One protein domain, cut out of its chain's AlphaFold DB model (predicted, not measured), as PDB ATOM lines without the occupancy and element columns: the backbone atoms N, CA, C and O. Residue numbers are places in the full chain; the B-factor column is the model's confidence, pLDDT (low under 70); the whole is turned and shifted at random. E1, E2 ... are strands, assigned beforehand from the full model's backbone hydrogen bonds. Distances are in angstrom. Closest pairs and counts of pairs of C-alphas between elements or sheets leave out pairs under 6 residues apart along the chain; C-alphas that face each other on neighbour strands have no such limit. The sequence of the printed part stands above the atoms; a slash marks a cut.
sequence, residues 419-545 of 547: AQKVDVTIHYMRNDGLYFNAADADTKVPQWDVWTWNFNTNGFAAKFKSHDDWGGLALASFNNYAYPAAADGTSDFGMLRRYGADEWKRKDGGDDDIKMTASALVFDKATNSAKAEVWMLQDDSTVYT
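This is residues 419 to 545 of the 547 residues of the protein "1,4-alpha-D-glucan glucanohydrolase" of Bifidobacterium animalis subsp. animalis MCC 0499 (UniProt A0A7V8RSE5). One strongly twisted sheet rolls round on itself into a flattened barrel, left open along one side: E8, E9, E1 and E4 make one wall, and E3 leads over to the other wall of E2 and E5 with the short E6 and E7. On the open side E7 comes near E9 without pairing with it, and the tail, residues 538 to 545, folds back there, with residues 543 to 544 paired to E9. The long link, residues 430 to 447, lies at one end of the barrel. The printed part has 127 residues with nine named strands, E1 to E9 in order, and no named helix; it is all strand, in a branched sheet whose neighbour pairs are antiparallel but for E1 and E9, which are parallel. It is compact, with a radius of gyration of the C-alphas of 14.8 A, and elongated, spanning 48 by 28 by 22 A.

Begin at E1, residues 419 to 429: E4, residues 472 to 482, lies on one side of it, antiparallel, with N 424 and O 476 2.8 A apart. On the other side you find E9, residues 529 to 537, parallel, with N 425 and O 532 2.9 A apart. E2, residues 448 to 454, and E3, residues 457 to 467, form a hairpin, with N 462 and O 450 at 2.8 A. The pairing of E3 is staggered: residues 457 to 463 pair with E2, and 464 to 467 with E4, where N 473 and O 466 are 2.8 A apart. E2, E3 and E4 are a meander, each strand the antiparallel neighbour of the one before; E5, residues 490 to 499, is antiparallel to E2 with N 496 and O 451 at 2.8 A, and E2 to E5 form a Greek key, four strands in a row of which three are a meander and the first is the antiparallel neighbour of the fourth, as do E1 to E4. On the other side of E5 look for E6, residues 506 to 508, with N 499 and O 506 at 2.9 A, and E7, residues 515 to 517, with N 516 and O 493 at 3.0 A. E8, residues 521 to 524, forms a hairpin with E9, with N 522 and O 531 at 2.8 A. The closest C-alphas of E7 and E9 are those of Met 516 and Val 534, 7.9 A apart, while E1 and E5 are apart.

Find C-alpha 419 at (122.601, 139.579, 117.298); from there E1 runs 28.7 A to C-alpha 429. E2 covers 20.1 A, E3 25.8 A and E4 28.2 A; E4 bends by 75 degrees at residue 479. E5 covers 25.4 A and bends by 56 degrees at residue 493. E9 ends at C-alpha 537 (131.168, 115.738, 105.430), after 27.2 A.

The C-alphas of Ala 441 and Ala 526 are the two farthest apart, at 49.5 A. The printed part has no cut, and the link from E1 to E2 is long, 18 residues. The mean pLDDT of the printed part is 90.9; residues 485 to 490 are under 70.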
ATOM      1  N   ALA A 419     121.569 139.941 116.343       94.38
ATOM      2  CA  ALA A 419     122.601 139.579 117.298       94.38
ATOM      3  C   ALA A 419     123.816 140.499 117.137       94.38
ATOM      4  O   ALA A 419     124.275 140.755 116.024       94.38
ATOM      5  N   GLN A 420     124.387 140.972 118.244       95.69
ATOM      6  CA  GLN A 420     125.680 141.662 118.224       95.69
ATOM      7  C   GLN A 420     126.818 140.720 117.849       95.69
ATOM      8  O   GLN A 420     127.783 141.162 117.228       95.69
ATOM      9  N   LYS A 421     126.687 139.437 118.197       95.12
ATOM     10  CA  LYS A 421     127.678 138.406 117.916       95.12
ATOM     11  C   LYS A 421     127.003 137.086 117.558       95.12
ATOM     12  O   LYS A 421     126.047 136.704 118.228       95.12
ATOM     13  N   VAL A 422     127.520 136.404 116.540       96.00
ATOM     14  CA  VAL A 422     127.157 135.028 116.185       96.00
ATOM     15  C   VAL A 422     128.399 134.159 116.293       96.00
ATOM     16  O   VAL A 422     129.363 134.398 115.567       96.00
ATOM     17  N   ASP A 423     128.380 133.178 117.191       97.69
ATOM     18  CA  ASP A 423     129.443 132.180 117.318       97.69
ATOM     19  C   ASP A 423     129.024 130.876 116.637       97.69
ATOM     20  O   ASP A 423     127.962 130.325 116.922       97.69
ATOM     21  N   VAL A 424     129.856 130.392 115.720       97.88
ATOM     22  CA  VAL A 424     129.592 129.203 114.914       97.88
ATOM     23  C   VAL A 424     130.654 128.150 115.197       97.88
ATOM     24  O   VAL A 424     131.846 128.389 114.985       97.88
ATOM     25  N   THR A 425     130.209 126.984 115.649       98.31
ATOM     26  CA  THR A 425     131.034 125.787 115.818       98.31
ATOM     27  C   THR A 425     130.880 124.903 114.588       98.31
ATOM     28  O   THR A 425     129.764 124.521 114.239       98.31
ATOM     29  N   ILE A 426     131.992 124.599 113.921       98.12
ATOM     30  CA  ILE A 426     132.016 123.862 112.658       98.12
ATOM     31  C   ILE A 426     132.771 122.554 112.859       98.12
ATOM     32  O   ILE A 426     133.971 122.561 113.138       98.12
ATOM     33  N   HIS A 427     132.064 121.449 112.658       97.38
ATOM     34  CA  HIS A 427     132.587 120.091 112.677       97.38
ATOM     35  C   HIS A 427     132.749 119.608 111.241       97.38
ATOM     36  O   HIS A 427     131.781 119.589 110.485       97.38
ATOM     37  N   TYR A 428     133.946 119.206 110.829       95.94
ATOM     38  CA  TYR A 428     134.181 118.714 109.471       95.94
ATOM     39  C   TYR A 428     134.830 117.344 109.517       95.94
ATOM     40  O   TYR A 428     135.923 117.227 110.053       95.94
ATOM     41  N   MET A 429     134.176 116.334 108.943       93.38
ATOM     42  CA  MET A 429     134.714 114.980 108.826       93.38
ATOM     43  C   MET A 429     135.357 114.776 107.455       93.38
ATOM     44  O   MET A 429     134.745 115.042 106.416       93.38
ATOM     45  N   ARG A 430     136.585 114.254 107.465       92.00
ATOM     46  CA  ARG A 430     137.298 113.784 106.278       92.00
ATOM     47  C   ARG A 430     137.504 112.281 106.329       92.00
ATOM     48  O   ARG A 430     138.053 111.775 107.305       92.00
ATOM     49  N   ASN A 431     137.165 111.597 105.239       86.56
ATOM     50  CA  ASN A 431     137.325 110.146 105.114       86.56
ATOM     51  C   ASN A 431     138.799 109.723 105.163       86.56
ATOM     52  O   ASN A 431     139.118 108.618 105.590       86.56
ATOM     53  N   ASP A 432     139.702 110.599 104.714       86.00
ATOM     54  CA  ASP A 432     141.145 110.364 104.768       86.00
ATOM     55  C   ASP A 432     141.796 110.815 106.084       86.00
ATOM     56  O   ASP A 432     142.983 110.566 106.276       86.00
ATOM     57  N   GLY A 433     141.059 111.491 106.976       84.81
ATOM     58  CA  GLY A 433     141.575 112.073 108.221       84.81
ATOM     59  C   GLY A 433     142.679 113.127 108.043       84.81
ATOM     60  O   GLY A 433     143.294 113.536 109.029       84.81
ATOM     61  N   LEU A 434     142.949 113.573 106.810       88.25
ATOM     62  CA  LEU A 434     144.061 114.461 106.469       88.25
ATOM     63  C   LEU A 434     143.597 115.915 106.385       88.25
ATOM     64  O   LEU A 434     143.327 116.441 105.306       88.25
ATOM     65  N   TYR A 435     143.565 116.603 107.525       93.50
ATOM     66  CA  TYR A 435     143.396 118.063 107.558       93.50
ATOM     67  C   TYR A 435     144.695 118.783 107.192       93.50
ATOM     68  O   TYR A 435     144.655 119.896 106.682       93.50
ATOM     69  N   PHE A 436     145.839 118.127 107.387       94.19
ATOM     70  CA  PHE A 436     147.161 118.574 106.969       94.19
ATOM     71  C   PHE A 436     147.852 117.450 106.197       94.19
ATOM     72  O   PHE A 436     147.914 116.320 106.676       94.19
ATOM     73  N   ASN A 437     148.388 117.748 105.014       91.94
ATOM     74  CA  ASN A 437     149.072 116.768 104.175       91.94
ATOM     75  C   ASN A 437     150.566 117.092 104.079       91.94
ATOM     76  O   ASN A 437     150.999 117.831 103.200       91.94
ATOM     77  N   ALA A 438     151.361 116.494 104.965       88.12
ATOM     78  CA  ALA A 438     152.808 116.702 105.012       88.12
ATOM     79  C   ALA A 438     153.556 116.266 103.736       88.12
ATOM     80  O   ALA A 438     154.694 116.678 103.532       88.12
ATOM     81  N   ALA A 439     152.944 115.424 102.894       88.75
ATOM     82  CA  ALA A 439     153.546 114.961 101.646       88.75
ATOM     83  C   ALA A 439     153.384 115.963 100.485       88.75
ATOM     84  O   ALA A 439     154.041 115.809  99.456       88.75
ATOM     85  N   ASP A 440     152.522 116.977 100.625       89.69
ATOM     86  CA  ASP A 440     152.323 118.026  99.621       89.69
ATOM     87  C   ASP A 440     153.385 119.123  99.797       89.69
ATOM     88  O   ASP A 440     153.234 120.044 100.600       89.69
ATOM     89  N   ALA A 441     154.492 118.988  99.062       84.88
ATOM     90  CA  ALA A 441     155.601 119.945  99.072       84.88
ATOM     91  C   ALA A 441     155.382 121.153  98.137       84.88
ATOM     92  O   ALA A 441     156.148 122.115  98.189       84.88
ATOM     93  N   ASP A 442     154.349 121.107  97.288       87.38
ATOM     94  CA  ASP A 442     154.040 122.145  96.294       87.38
ATOM     95  C   ASP A 442     153.126 123.248  96.855       87.38
ATOM     96  O   ASP A 442     152.955 124.312  96.245       87.38
ATOM     97  N   THR A 443     152.509 122.989  98.009       88.56
ATOM     98  CA  THR A 443     151.610 123.905  98.705       88.56
ATOM     99  C   THR A 443     152.310 124.488  99.926       88.56
ATOM    100  O   THR A 443     152.775 123.756 100.797       88.56
ATOM    101  N   LYS A 444     152.356 125.820 100.032       87.25
ATOM    102  CA  LYS A 444     153.047 126.514 101.132       87.25
ATOM    103  C   LYS A 444     152.464 126.157 102.488       87.25
ATOM    104  O   LYS A 444     153.212 126.007 103.439       87.25
ATOM    105  N   VAL A 445     151.140 126.055 102.575       90.62
ATOM    106  CA  VAL A 445     150.419 125.635 103.781       90.62
ATOM    107  C   VAL A 445     149.501 124.485 103.376       90.62
ATOM    108  O   VAL A 445     148.367 124.744 102.976       90.62
ATOM    109  N   PRO A 446     149.976 123.225 103.405       93.44
ATOM    110  CA  PRO A 446     149.255 122.074 102.866       93.44
ATOM    111  C   PRO A 446     148.132 121.618 103.809       93.44
ATOM    112  O   PRO A 446     148.094 120.471 104.256       93.44
ATOM    113  N   GLN A 447     147.211 122.527 104.126       94.88
ATOM    114  CA  GLN A 447     146.192 122.364 105.151       94.88
ATOM    115  C   GLN A 447     144.803 122.763 104.653       94.88
ATOM    116  O   GLN A 447     144.659 123.661 103.819       94.88
ATOM    117  N   TRP A 448     143.792 122.103 105.210       96.44
ATOM    118  CA  TRP A 448     142.390 122.463 105.104       96.44
ATOM    119  C   TRP A 448     141.984 123.512 106.147       96.44
ATOM    120  O   TRP A 448     142.457 123.506 107.286       96.44
ATOM    121  N   ASP A 449     141.066 124.386 105.754       97.12
ATOM    122  CA  ASP A 449     140.304 125.280 106.626       97.12
ATOM    123  C   ASP A 449     138.894 125.498 106.039       97.12
ATOM    124  O   ASP A 449     138.594 125.008 104.943       97.12
ATOM    125  N   VAL A 450     138.020 126.206 106.760       97.00
ATOM    126  CA  VAL A 450     136.725 126.653 106.225       97.00
ATOM    127  C   VAL A 450     136.766 128.151 105.968       97.00
ATOM    128  O   VAL A 450     136.774 128.955 106.898       97.00
ATOM    129  N   TRP A 451     136.715 128.544 104.702       96.06
ATOM    130  CA  TRP A 451     136.448 129.922 104.331       96.06
ATOM    131  C   TRP A 451     134.975 130.237 104.549       96.06
ATOM    132  O   TRP A 451     134.106 129.623 103.928       96.06
ATOM    133  N   THR A 452     134.686 131.194 105.422       95.44
ATOM    134  CA  THR A 452     133.316 131.531 105.799       95.44
ATOM    135  C   THR A 452     133.066 133.028 105.754       95.44
ATOM    136  O   THR A 452     133.971 133.820 106.002       95.44
ATOM    137  N   TRP A 453     131.847 133.414 105.385       94.56
ATOM    138  CA  TRP A 453     131.407 134.799 105.220       94.56
ATOM    139  C   TRP A 453     129.908 134.911 105.492       94.56
ATOM    140  O   TRP A 453     129.211 133.903 105.550       94.56
ATOM    141  N   ASN A 454     129.414 136.138 105.608       91.31
ATOM    142  CA  ASN A 454     127.993 136.486 105.558       91.31
ATOM    143  C   ASN A 454     127.818 137.835 104.836       91.31
ATOM    144  O   ASN A 454     128.813 138.420 104.403       91.31
ATOM    145  N   PHE A 455     126.600 138.378 104.715       83.69
ATOM    146  CA  PHE A 455     126.392 139.641 103.979       83.69
ATOM    147  C   PHE A 455     127.194 140.836 104.519       83.69
ATOM    148  O   PHE A 455     127.461 141.778 103.773       83.69
ATOM    149  N   ASN A 456     127.591 140.804 105.793       82.69
ATOM    150  CA  ASN A 456     128.284 141.903 106.465       82.69
ATOM    151  C   ASN A 456     129.807 141.695 106.569       82.69
ATOM    152  O   ASN A 456     130.490 142.533 107.158       82.69
ATOM    153  N   THR A 457     130.358 140.597 106.037       83.88
ATOM    154  CA  THR A 457     131.781 140.249 106.190       83.88
ATOM    155  C   THR A 457     132.417 139.811 104.870       83.88
ATOM    156  O   THR A 457     131.848 139.032 104.116       83.88
ATOM    157  N   ASN A 458     133.648 140.267 104.602       82.38
ATOM    158  CA  ASN A 458     134.404 139.961 103.370       82.38
ATOM    159  C   ASN A 458     134.986 138.529 103.317       82.38
ATOM    160  O   ASN A 458     135.788 138.214 102.441       82.38
ATOM    161  N   GLY A 459     134.580 137.670 104.249       91.06
ATOM    162  CA  GLY A 459     135.085 136.316 104.419       91.06
ATOM    163  C   GLY A 459     136.401 136.221 105.190       91.06
ATOM    164  O   GLY A 459     137.220 137.140 105.185       91.06
ATOM    165  N   PHE A 460     136.587 135.107 105.894       94.12
ATOM    166  CA  PHE A 460     137.817 134.770 106.604       94.12
ATOM    167  C   PHE A 460     137.957 133.253 106.776       94.12
ATOM    168  O   PHE A 460     137.009 132.493 106.589       94.12
ATOM    169  N   ALA A 461     139.158 132.817 107.154       95.56
ATOM    170  CA  ALA A 461     139.480 131.416 107.386       95.56
ATOM    171  C   ALA A 461     139.151 130.993 108.825       95.56
ATOM    172  O   ALA A 461     139.800 131.442 109.775       95.56
ATOM    173  N   ALA A 462     138.192 130.090 108.992       97.00
ATOM    174  CA  ALA A 462     137.975 129.352 110.227       97.00
ATOM    175  C   ALA A 462     138.875 128.105 110.223       97.00
ATOM    176  O   ALA A 462     138.673 127.158 109.463       97.00
ATOM    177  N   LYS A 463     139.919 128.135 111.054       96.38
ATOM    178  CA  LYS A 463     140.954 127.095 111.127       96.38
ATOM    179  C   LYS A 463     140.534 125.923 112.013       96.38
ATOM    180  O   LYS A 463     139.993 126.151 113.095       96.38
ATOM    181  N   PHE A 464     140.893 124.704 111.610       96.94
ATOM    182  CA  PHE A 464     140.761 123.499 112.435       96.94
ATOM    183  C   PHE A 464     141.891 123.438 113.470       96.94
ATOM    184  O   PHE A 464     142.977 122.943 113.187       96.94
ATOM    185  N   LYS A 465     141.656 124.017 114.651       95.25
ATOM    186  CA  LYS A 465     142.660 124.121 115.733       95.25
ATOM    187  C   LYS A 465     142.613 122.959 116.725       95.25
ATOM    188  O   LYS A 465     143.462 122.867 117.605       95.25
ATOM    189  N   SER A 466     141.587 122.131 116.616       97.06
ATOM    190  CA  SER A 466     141.353 120.945 117.429       97.06
ATOM    191  C   SER A 466     140.475 119.978 116.637       97.06
ATOM    192  O   SER A 466     140.016 120.310 115.541       97.06
ATOM    193  N   HIS A 467     140.173 118.824 117.216       96.94
ATOM    194  CA  HIS A 467     139.218 117.863 116.684       96.94
ATOM    195  C   HIS A 467     138.338 117.304 117.803       96.94
ATOM    196  O   HIS A 467     138.713 117.327 118.978       96.94
ATOM    197  N   ASP A 468     137.168 116.803 117.432       94.44
ATOM    198  CA  ASP A 468     136.292 116.026 118.304       94.44
ATOM    199  C   ASP A 468     136.208 114.573 117.810       94.44
ATOM    200  O   ASP A 468     137.181 114.068 117.255       94.44
ATOM    201  N   ASP A 469     135.115 113.854 118.068       90.81
ATOM    202  CA  ASP A 469     134.907 112.489 117.576       90.81
ATOM    203  C   ASP A 469     134.294 112.424 116.162       90.81
ATOM    204  O   ASP A 469     134.268 111.340 115.575       90.81
ATOM    205  N   TRP A 470     133.851 113.555 115.599       92.44
ATOM    206  CA  TRP A 470     133.402 113.690 114.210       92.44
ATOM    207  C   TRP A 470     134.559 114.030 113.270       92.44
ATOM    208  O   TRP A 470     134.694 113.432 112.203       92.44
ATOM    209  N   GLY A 471     135.422 114.968 113.664       93.81
ATOM    210  CA  GLY A 471     136.549 115.395 112.842       93.81
ATOM    211  C   GLY A 471     137.155 116.724 113.276       93.81
ATOM    212  O   GLY A 471     137.216 117.038 114.459       93.81
ATOM    213  N   GLY A 472     137.658 117.493 112.311       96.31
ATOM    214  CA  GLY A 472     138.270 118.795 112.558       96.31
ATOM    215  C   GLY A 472     137.248 119.799 113.088       96.31
ATOM    216  O   GLY A 472     136.163 119.943 112.527       96.31
ATOM    217  N   LEU A 473     137.627 120.527 114.139       97.62
ATOM    218  CA  LEU A 473     136.805 121.520 114.819       97.62
ATOM    219  C   LEU A 473     137.329 122.932 114.551       97.62
ATOM    220  O   LEU A 473     138.465 123.273 114.901       97.62
ATOM    221  N   ALA A 474     136.486 123.766 113.949       98.00
ATOM    222  CA  ALA A 474     136.756 125.177 113.716       98.00
ATOM    223  C   ALA A 474     135.717 126.057 114.420       98.00
ATOM    224  O   ALA A 474     134.555 125.687 114.574       98.00
ATOM    225  N   LEU A 475     136.150 127.247 114.832       97.25
ATOM    226  CA  LEU A 475     135.290 128.265 115.431       97.25
ATOM    227  C   LEU A 475     135.318 129.521 114.562       97.25
ATOM    228  O   LEU A 475     136.395 129.998 114.191       97.25
ATOM    229  N   ALA A 476     134.142 130.065 114.271       96.44
ATOM    230  CA  ALA A 476     133.972 131.310 113.537       96.44
ATOM    231  C   ALA A 476     133.088 132.276 114.334       96.44
ATOM    232  O   ALA A 476     132.083 131.871 114.911       96.44
ATOM    233  N   SER A 477     133.449 133.559 114.349       95.81
ATOM    234  CA  SER A 477     132.682 134.598 115.040       95.81
ATOM    235  C   SER A 477     132.362 135.743 114.090       95.81
ATOM    236  O   SER A 477     133.247 136.267 113.413       95.81
ATOM    237  N   PHE A 478     131.105 136.169 114.092       94.06
ATOM    238  CA  PHE A 478     130.599 137.258 113.261       94.06
ATOM    239  C   PHE A 478     129.976 138.329 114.136       94.06
ATOM    240  O   PHE A 478     129.361 138.019 115.152       94.06
ATOM    241  N   ASN A 479     130.101 139.589 113.728       93.12
ATOM    242  CA  ASN A 479     129.569 140.721 114.478       93.12
ATOM    243  C   ASN A 479     128.408 141.377 113.730       93.12
ATOM    244  O   ASN A 479     128.407 141.417 112.500       93.12
ATOM    245  N   ASN A 480     127.473 141.954 114.486       90.88
ATOM    246  CA  ASN A 480     126.358 142.760 113.984       90.88
ATOM    247  C   ASN A 480     125.535 142.036 112.910       90.88
ATOM    248  O   ASN A 480     125.470 142.446 111.749       90.88
ATOM    249  N   TYR A 481     124.912 140.936 113.313       90.75
ATOM    250  CA  TYR A 481     124.076 140.122 112.452       90.75
ATOM    251  C   TYR A 481     122.600 140.511 112.552       90.75
ATOM    252  O   TYR A 481     122.062 140.720 113.641       90.75
ATOM    253  N   ALA A 482     121.933 140.559 111.405       89.62
ATOM    254  CA  ALA A 482     120.492 140.712 111.308       89.62
ATOM    255  C   ALA A 482     119.950 139.561 110.465       89.62
ATOM    256  O   ALA A 482     120.381 139.384 109.326       89.62
ATOM    257  N   TYR A 483     119.016 138.796 111.029       87.62
ATOM    258  CA  TYR A 483     118.400 137.672 110.338       87.62
ATOM    259  C   TYR A 483     117.711 138.166 109.054       87.62
ATOM    260  O   TYR A 483     116.839 139.045 109.131       87.62
ATOM    261  N   PRO A 484     118.077 137.644 107.871       77.88
ATOM    262  CA  PRO A 484     117.457 138.058 106.628       77.88
ATOM    263  C   PRO A 484     116.010 137.561 106.598       77.88
ATOM    264  O   PRO A 484     115.721 136.419 106.928       77.88
ATOM    265  N   ALA A 485     115.079 138.394 106.140       64.94
ATOM    266  CA  ALA A 485     113.687 137.995 105.923       64.94
ATOM    267  C   ALA A 485     113.523 137.082 104.680       64.94
ATOM    268  O   ALA A 485     112.637 137.312 103.856       64.94
ATOM    269  N   ALA A 486     114.416 136.107 104.489       60.53
ATOM    270  CA  ALA A 486     114.436 135.228 103.328       60.53
ATOM    271  C   ALA A 486     113.304 134.189 103.418       60.53
ATOM    272  O   ALA A 486     113.142 133.499 104.419       60.53
ATOM    273  N   ALA A 487     112.496 134.080 102.361       53.81
ATOM    274  CA  ALA A 487     111.299 133.230 102.327       53.81
ATOM    275  C   ALA A 487     111.586 131.723 102.102       53.81
ATOM    276  O   ALA A 487     110.655 130.903 102.084       53.81
ATOM    277  N   ASP A 488     112.850 131.358 101.875       59.88
ATOM    278  CA  ASP A 488     113.294 130.020 101.469       59.88
ATOM    279  C   ASP A 488     114.045 129.235 102.560       59.88
ATOM    280  O   ASP A 488     114.361 128.071 102.333       59.88
ATOM    281  N   GLY A 489     114.278 129.824 103.741       60.66
ATOM    282  CA  GLY A 489     114.956 129.159 104.864       60.66
ATOM    283  C   GLY A 489     116.485 129.086 104.737       60.66
ATOM    284  O   GLY A 489     117.141 128.436 105.555       60.66
ATOM    285  N   THR A 490     117.076 129.749 103.738       65.62
ATOM    286  CA  THR A 490     118.536 129.852 103.615       65.62
ATOM    287  C   THR A 490     119.088 130.927 104.552       65.62
ATOM    288  O   THR A 490     118.514 132.011 104.674       65.62
ATOM    289  N   SER A 491     120.210 130.643 105.225       78.44
ATOM    290  CA  SER A 491     121.001 131.713 105.835       78.44
ATOM    291  C   SER A 491     121.890 132.365 104.772       78.44
ATOM    292  O   SER A 491     122.101 131.833 103.678       78.44
ATOM    293  N   ASP A 492     122.435 133.529 105.093       87.44
ATOM    294  CA  ASP A 492     123.429 134.221 104.280       87.44
ATOM    295  C   ASP A 492     124.871 133.808 104.590       87.44
ATOM    296  O   ASP A 492     125.797 134.352 103.989       87.44
ATOM    297  N   PHE A 493     125.072 132.848 105.496       92.81
ATOM    298  CA  PHE A 493     126.397 132.351 105.830       92.81
ATOM    299  C   PHE A 493     126.887 131.356 104.783       92.81
ATOM    300  O   PHE A 493     126.289 130.295 104.586       92.81
ATOM    301  N   GLY A 494     128.002 131.684 104.141       93.31
ATOM    302  CA  GLY A 494     128.726 130.773 103.264       93.31
ATOM    303  C   GLY A 494     129.829 130.020 104.000       93.31
ATOM    304  O   GLY A 494     130.422 130.539 104.949       93.31
ATOM    305  N   MET A 495     130.096 128.788 103.571       93.62
ATOM    306  CA  MET A 495     131.085 127.884 104.159       93.62
ATOM    307  C   MET A 495     131.740 127.022 103.080       93.62
ATOM    308  O   MET A 495     131.160 126.046 102.611       93.62
ATOM    309  N   LEU A 496     132.975 127.348 102.704       94.12
ATOM    310  CA  LEU A 496     133.757 126.572 101.743       94.12
ATOM    311  C   LEU A 496     134.960 125.941 102.427       94.12
ATOM    312  O   LEU A 496     135.868 126.631 102.879       94.12
ATOM    313  N   ARG A 497     134.999 124.613 102.445       95.62
ATOM    314  CA  ARG A 497     136.189 123.856 102.842       95.62
ATOM    315  C   ARG A 497     137.237 124.028 101.750       95.62
ATOM    316  O   ARG A 497     137.012 123.605 100.612       95.62
ATOM    317  N   ARG A 498     138.353 124.672 102.076       95.00
ATOM    318  CA  ARG A 498     139.434 124.974 101.131       95.00
ATOM    319  C   ARG A 498     140.747 124.378 101.601       95.00
ATOM    320  O   ARG A 498     140.980 124.249 102.797       95.00
ATOM    321  N   TYR A 499     141.610 124.058 100.648       95.75
ATOM    322  CA  TYR A 499     142.949 123.536 100.880       95.75
ATOM    323  C   TYR A 499     144.007 124.510 100.361       95.75
ATOM    324  O   TYR A 499     143.874 125.025  99.248       95.75
ATOM    325  N   GLY A 500     145.086 124.716 101.117       93.31
ATOM    326  CA  GLY A 500     146.212 125.560 100.701       93.31
ATOM    327  C   GLY A 500     146.190 126.987 101.248       93.31
ATOM    328  O   GLY A 500     146.943 127.828 100.758       93.31
ATOM    329  N   ALA A 501     145.326 127.275 102.228       90.81
ATOM    330  CA  ALA A 501     145.127 128.611 102.790       90.81
ATOM    331  C   ALA A 501     144.950 129.678 101.685       90.81
ATOM    332  O   ALA A 501     144.029 129.583 100.872       90.81
ATOM    333  N   ASP A 502     145.832 130.677 101.627       87.38
ATOM    334  CA  ASP A 502     145.760 131.777 100.656       87.38
ATOM    335  C   ASP A 502     146.017 131.333  99.208       87.38
ATOM    336  O   ASP A 502     145.625 132.033  98.277       87.38
ATOM    337  N   GLU A 503     146.632 130.167  98.994       91.12
ATOM    338  CA  GLU A 503     146.863 129.638  97.648       91.12
ATOM    339  C   GLU A 503     145.613 129.003  97.023       91.12
ATOM    340  O   GLU A 503     145.629 128.765  95.816       91.12
ATOM    341  N   TRP A 504     144.557 128.723  97.808       91.19
ATOM    342  CA  TRP A 504     143.272 128.178  97.328       91.19
ATOM    343  C   TRP A 504     143.435 127.034  96.306       91.19
ATOM    344  O   TRP A 504     142.845 127.026  95.226       91.19
ATOM    345  N   LYS A 505     144.276 126.049  96.628       93.62
ATOM    346  CA  LYS A 505     144.662 124.975  95.701       93.62
ATOM    347  C   LYS A 505     143.505 124.038  95.362       93.62
ATOM    348  O   LYS A 505     143.452 123.521  94.249       93.62
ATOM    349  N   ARG A 506     142.636 123.750  96.337       92.12
ATOM    350  CA  ARG A 506     141.477 122.851  96.185       92.12
ATOM    351  C   ARG A 506     140.302 123.320  97.037       92.12
ATOM    352  O   ARG A 506     140.482 124.055  98.008       92.12
ATOM    353  N   LYS A 507     139.119 122.827  96.683       92.31
ATOM    354  CA  LYS A 507     137.854 123.014  97.392       92.31
ATOM    355  C   LYS A 507     137.154 121.662  97.534       92.31
ATOM    356  O   LYS A 507     137.328 120.801  96.676       92.31
ATOM    357  N   ASP A 508     136.387 121.497  98.605       91.12
ATOM    358  CA  ASP A 508     135.559 120.316  98.857       91.12
ATOM    359  C   ASP A 508     134.049 120.648  98.864       91.12
ATOM    360  O   ASP A 508     133.624 121.690  99.384       91.12
ATOM    361  N   GLY A 509     133.243 119.746  98.288       80.19
ATOM    362  CA  GLY A 509     131.786 119.860  98.138       80.19
ATOM    363  C   GLY A 509     131.287 120.607  96.893       80.19
ATOM    364  O   GLY A 509     130.152 121.077  96.890       80.19
ATOM    365  N   GLY A 510     132.112 120.713  95.842       80.31
ATOM    366  CA  GLY A 510     131.744 121.294  94.540       80.31
ATOM    367  C   GLY A 510     132.118 122.770  94.355       80.31
ATOM    368  O   GLY A 510     132.647 123.417  95.259       80.31
ATOM    369  N   ASP A 511     131.858 123.313  93.162       80.31
ATOM    370  CA  ASP A 511     132.268 124.678  92.783       80.31
ATOM    371  C   ASP A 511     131.304 125.766  93.278       80.31
ATOM    372  O   ASP A 511     131.735 126.896  93.508       80.31
ATOM    373  N   ASP A 512     130.050 125.414  93.561       86.38
ATOM    374  CA  ASP A 512     129.017 126.349  94.015       86.38
ATOM    375  C   ASP A 512     129.215 126.817  95.465       86.38
ATOM    376  O   ASP A 512     129.895 126.179  96.276       86.38
ATOM    377  N   ASP A 513     128.607 127.952  95.809       87.50
ATOM    378  CA  ASP A 513     128.558 128.426  97.190       87.50
ATOM    379  C   ASP A 513     127.765 127.450  98.059       87.50
ATOM    380  O   ASP A 513     126.594 127.164  97.810       87.50
ATOM    381  N   ILE A 514     128.405 126.986  99.126       89.69
ATOM    382  CA  ILE A 514     127.798 126.108 100.118       89.69
ATOM    383  C   ILE A 514     127.383 126.979 101.290       89.69
ATOM    384  O   ILE A 514     128.188 127.758 101.801       89.69
ATOM    385  N   LYS A 515     126.109 126.895 101.669       88.69
ATOM    386  CA  LYS A 515     125.510 127.772 102.675       88.69
ATOM    387  C   LYS A 515     125.036 126.986 103.881       88.69
ATOM    388  O   LYS A 515     124.467 125.908 103.742       88.69
ATOM    389  N   MET A 516     125.215 127.581 105.053       90.56
ATOM    390  CA  MET A 516     124.568 127.127 106.278       90.56
ATOM    391  C   MET A 516     123.056 127.395 106.187       90.56
ATOM    392  O   MET A 516     122.628 128.425 105.652       90.56
ATOM    393  N   THR A 517     122.226 126.495 106.704       88.69
ATOM    394  CA  THR A 517     120.775 126.712 106.792       88.69
ATOM    395  C   THR A 517     120.433 127.692 107.916       88.69
ATOM    396  O   THR A 517     121.172 127.836 108.889       88.69
ATOM    397  N   ALA A 518     119.315 128.412 107.787       89.31
ATOM    398  CA  ALA A 518     118.892 129.370 108.811       89.31
ATOM    399  C   ALA A 518     118.541 128.692 110.147       89.31
ATOM    400  O   ALA A 518     118.773 129.280 111.201       89.31
ATOM    401  N   SER A 519     118.075 127.443 110.089       91.50
ATOM    402  CA  SER A 519     117.743 126.581 111.228       91.50
ATOM    403  C   SER A 519     118.938 126.291 112.147       91.50
ATOM    404  O   SER A 519     118.750 125.920 113.308       91.50
ATOM    405  N   ALA A 520     120.173 126.469 111.663       94.31
ATOM    406  CA  ALA A 520     121.385 126.350 112.468       94.31
ATOM    407  C   ALA A 520     121.476 127.440 113.548       94.31
ATOM    408  O   ALA A 520     122.121 127.236 114.576       94.31
ATOM    409  N   LEU A 521     120.854 128.601 113.311       94.31
ATOM    410  CA  LEU A 521     120.946 129.768 114.179       94.31
ATOM    411  C   LEU A 521     119.996 129.651 115.368       94.31
ATOM    412  O   LEU A 521     118.803 129.395 115.227       94.31
ATOM    413  N   VAL A 522     120.526 129.938 116.550       95.00
ATOM    414  CA  VAL A 522     119.758 130.015 117.791       95.00
ATOM    415  C   VAL A 522     120.076 131.338 118.452       95.00
ATOM    416  O   VAL A 522     121.193 131.558 118.923       95.00
ATOM    417  N   PHE A 523     119.095 132.232 118.446       96.31
ATOM    418  CA  PHE A 523     119.212 133.557 119.036       96.31
ATOM    419  C   PHE A 523     118.945 133.513 120.538       96.31
ATOM    420  O   PHE A 523     118.046 132.818 121.005       96.31
ATOM    421  N   ASP A 524     119.699 134.319 121.274       96.69
ATOM    422  CA  ASP A 524     119.507 134.573 122.692       96.69
ATOM    423  C   ASP A 524     119.235 136.064 122.898       96.69
ATOM    424  O   ASP A 524     120.112 136.930 122.787       96.69
ATOM    425  N   LYS A 525     117.979 136.362 123.219       94.75
ATOM    426  CA  LYS A 525     117.495 137.714 123.486       94.75
ATOM    427  C   LYS A 525     118.154 138.348 124.710       94.75
ATOM    428  O   LYS A 525     118.342 139.563 124.720       94.75
ATOM    429  N   ALA A 526     118.480 137.568 125.742       94.94
ATOM    430  CA  ALA A 526     119.023 138.093 126.992       94.94
ATOM    431  C   ALA A 526     120.442 138.638 126.802       94.94
ATOM    432  O   ALA A 526     120.791 139.677 127.364       94.94
ATOM    433  N   THR A 527     121.243 137.961 125.981       95.69
ATOM    434  CA  THR A 527     122.623 138.360 125.676       95.69
ATOM    435  C   THR A 527     122.755 139.147 124.373       95.69
ATOM    436  O   THR A 527     123.828 139.683 124.100       95.69
ATOM    437  N   ASN A 528     121.678 139.253 123.584       95.25
ATOM    438  CA  ASN A 528     121.688 139.817 122.232       95.25
ATOM    439  C   ASN A 528     122.771 139.161 121.356       95.25
ATOM    440  O   ASN A 528     123.532 139.832 120.654       95.25
ATOM    441  N   SER A 529     122.863 137.836 121.441       97.25
ATOM    442  CA  SER A 529     123.818 137.016 120.704       97.25
ATOM    443  C   SER A 529     123.095 135.892 119.967       97.25
ATOM    444  O   SER A 529     121.895 135.685 120.147       97.25
ATOM    445  N   ALA A 530     123.808 135.182 119.103       96.44
ATOM    446  CA  ALA A 530     123.338 133.926 118.549       96.44
ATOM    447  C   ALA A 530     124.471 132.905 118.505       96.44
ATOM    448  O   ALA A 530     125.656 133.251 118.494       96.44
ATOM    449  N   LYS A 531     124.093 131.634 118.450       96.94
ATOM    450  CA  LYS A 531     125.011 130.521 118.227       96.94
ATOM    451  C   LYS A 531     124.542 129.670 117.056       96.94
ATOM    452  O   LYS A 531     123.345 129.621 116.779       96.94
ATOM    453  N   ALA A 532     125.476 128.990 116.411       96.44
ATOM    454  CA  ALA A 532     125.195 127.900 115.489       96.44
ATOM    455  C   ALA A 532     126.202 126.767 115.692       96.44
ATOM    456  O   ALA A 532     127.356 126.993 116.053       96.44
ATOM    457  N   GLU A 533     125.758 125.541 115.457       96.88
ATOM    458  CA  GLU A 533     126.599 124.351 115.487       96.88
ATOM    459  C   GLU A 533     126.270 123.515 114.254       96.88
ATOM    460  O   GLU A 533     125.094 123.228 114.011       96.88
ATOM    461  N   VAL A 534     127.286 123.190 113.454       97.19
ATOM    462  CA  VAL A 534     127.096 122.553 112.148       97.19
ATOM    463  C   VAL A 534     128.082 121.424 111.888       97.19
ATOM    464  O   VAL A 534     129.228 121.478 112.333       97.19
ATOM    465  N   TRP A 535     127.642 120.437 111.110       96.56
ATOM    466  CA  TRP A 535     128.427 119.281 110.685       96.56
ATOM    467  C   TRP A 535     128.549 119.260 109.167       96.56
ATOM    468  O   TRP A 535     127.586 119.469 108.431       96.56
ATOM    469  N   MET A 536     129.760 119.004 108.697       95.19
ATOM    470  CA  MET A 536     130.108 118.888 107.292       95.19
ATOM    471  C   MET A 536     130.796 117.547 107.062       95.19
ATOM    472  O   MET A 536     131.557 117.065 107.908       95.19
ATOM    473  N   LEU A 537     130.565 116.982 105.884       92.62
ATOM    474  CA  LEU A 537     131.168 115.738 105.430       92.62
ATOM    475  C   LEU A 537     131.971 115.993 104.153       92.62
ATOM    476  O   LEU A 537     131.604 116.850 103.344       92.62
ATOM    477  N   GLN A 538     133.080 115.277 103.991       92.81
ATOM    478  CA  GLN A 538     133.851 115.299 102.754       92.81
ATOM    479  C   GLN A 538     132.992 114.873 101.559       92.81
ATOM    480  O   GLN A 538     132.227 113.915 101.654       92.81
ATOM    481  N   ASP A 539     133.144 115.575 100.439       91.50
ATOM    482  CA  ASP A 539     132.434 115.347  99.179       91.50
ATOM    483  C   ASP A 539     130.903 115.583  99.254       91.50
ATOM    484  O   ASP A 539     130.200 115.387  98.263       91.50
ATOM    485  N   ASP A 540     130.381 116.071 100.389       91.62
ATOM    486  CA  ASP A 540     128.975 116.447 100.583       91.62
ATOM    487  C   ASP A 540     128.815 117.978 100.602       91.62
ATOM    488  O   ASP A 540     129.522 118.708 101.305       91.62
ATOM    489  N   SER A 541     127.871 118.503  99.825       91.06
ATOM    490  CA  SER A 541     127.539 119.933  99.810       91.06
ATOM    491  C   SER A 541     126.627 120.362 100.965       91.06
ATOM    492  O   SER A 541     126.416 121.555 101.160       91.06
ATOM    493  N   THR A 542     126.052 119.417 101.706       90.88
ATOM    494  CA  THR A 542     125.100 119.690 102.787       90.88
ATOM    495  C   THR A 542     125.825 120.157 104.046       90.88
ATOM    496  O   THR A 542     126.825 119.571 104.464       90.88
ATOM    497  N   VAL A 543     125.301 121.216 104.666       93.75
ATOM    498  CA  VAL A 543     125.696 121.661 106.006       93.75
ATOM    499  C   VAL A 543     124.610 121.203 106.970       93.75
ATOM    500  O   VAL A 543     123.502 121.739 106.959       93.75
ATOM    501  N   TYR A 544     124.915 120.184 107.763       95.00
ATOM    502  CA  TYR A 544     123.985 119.605 108.722       95.00
ATOM    503  C   TYR A 544     123.973 120.412 110.019       95.00
ATOM    504  O   TYR A 544     124.950 121.061 110.384       95.00
ATOM    505  N   THR A 545     122.859 120.347 110.736       94.75
ATOM    506  CA  THR A 545     122.608 121.040 112.019       94.75
ATOM    507  C   THR A 545     122.398 120.058 113.176       94.75
ATOM    508  O   THR A 545     122.146 120.441 114.323       94.75
TER     509      THR A 545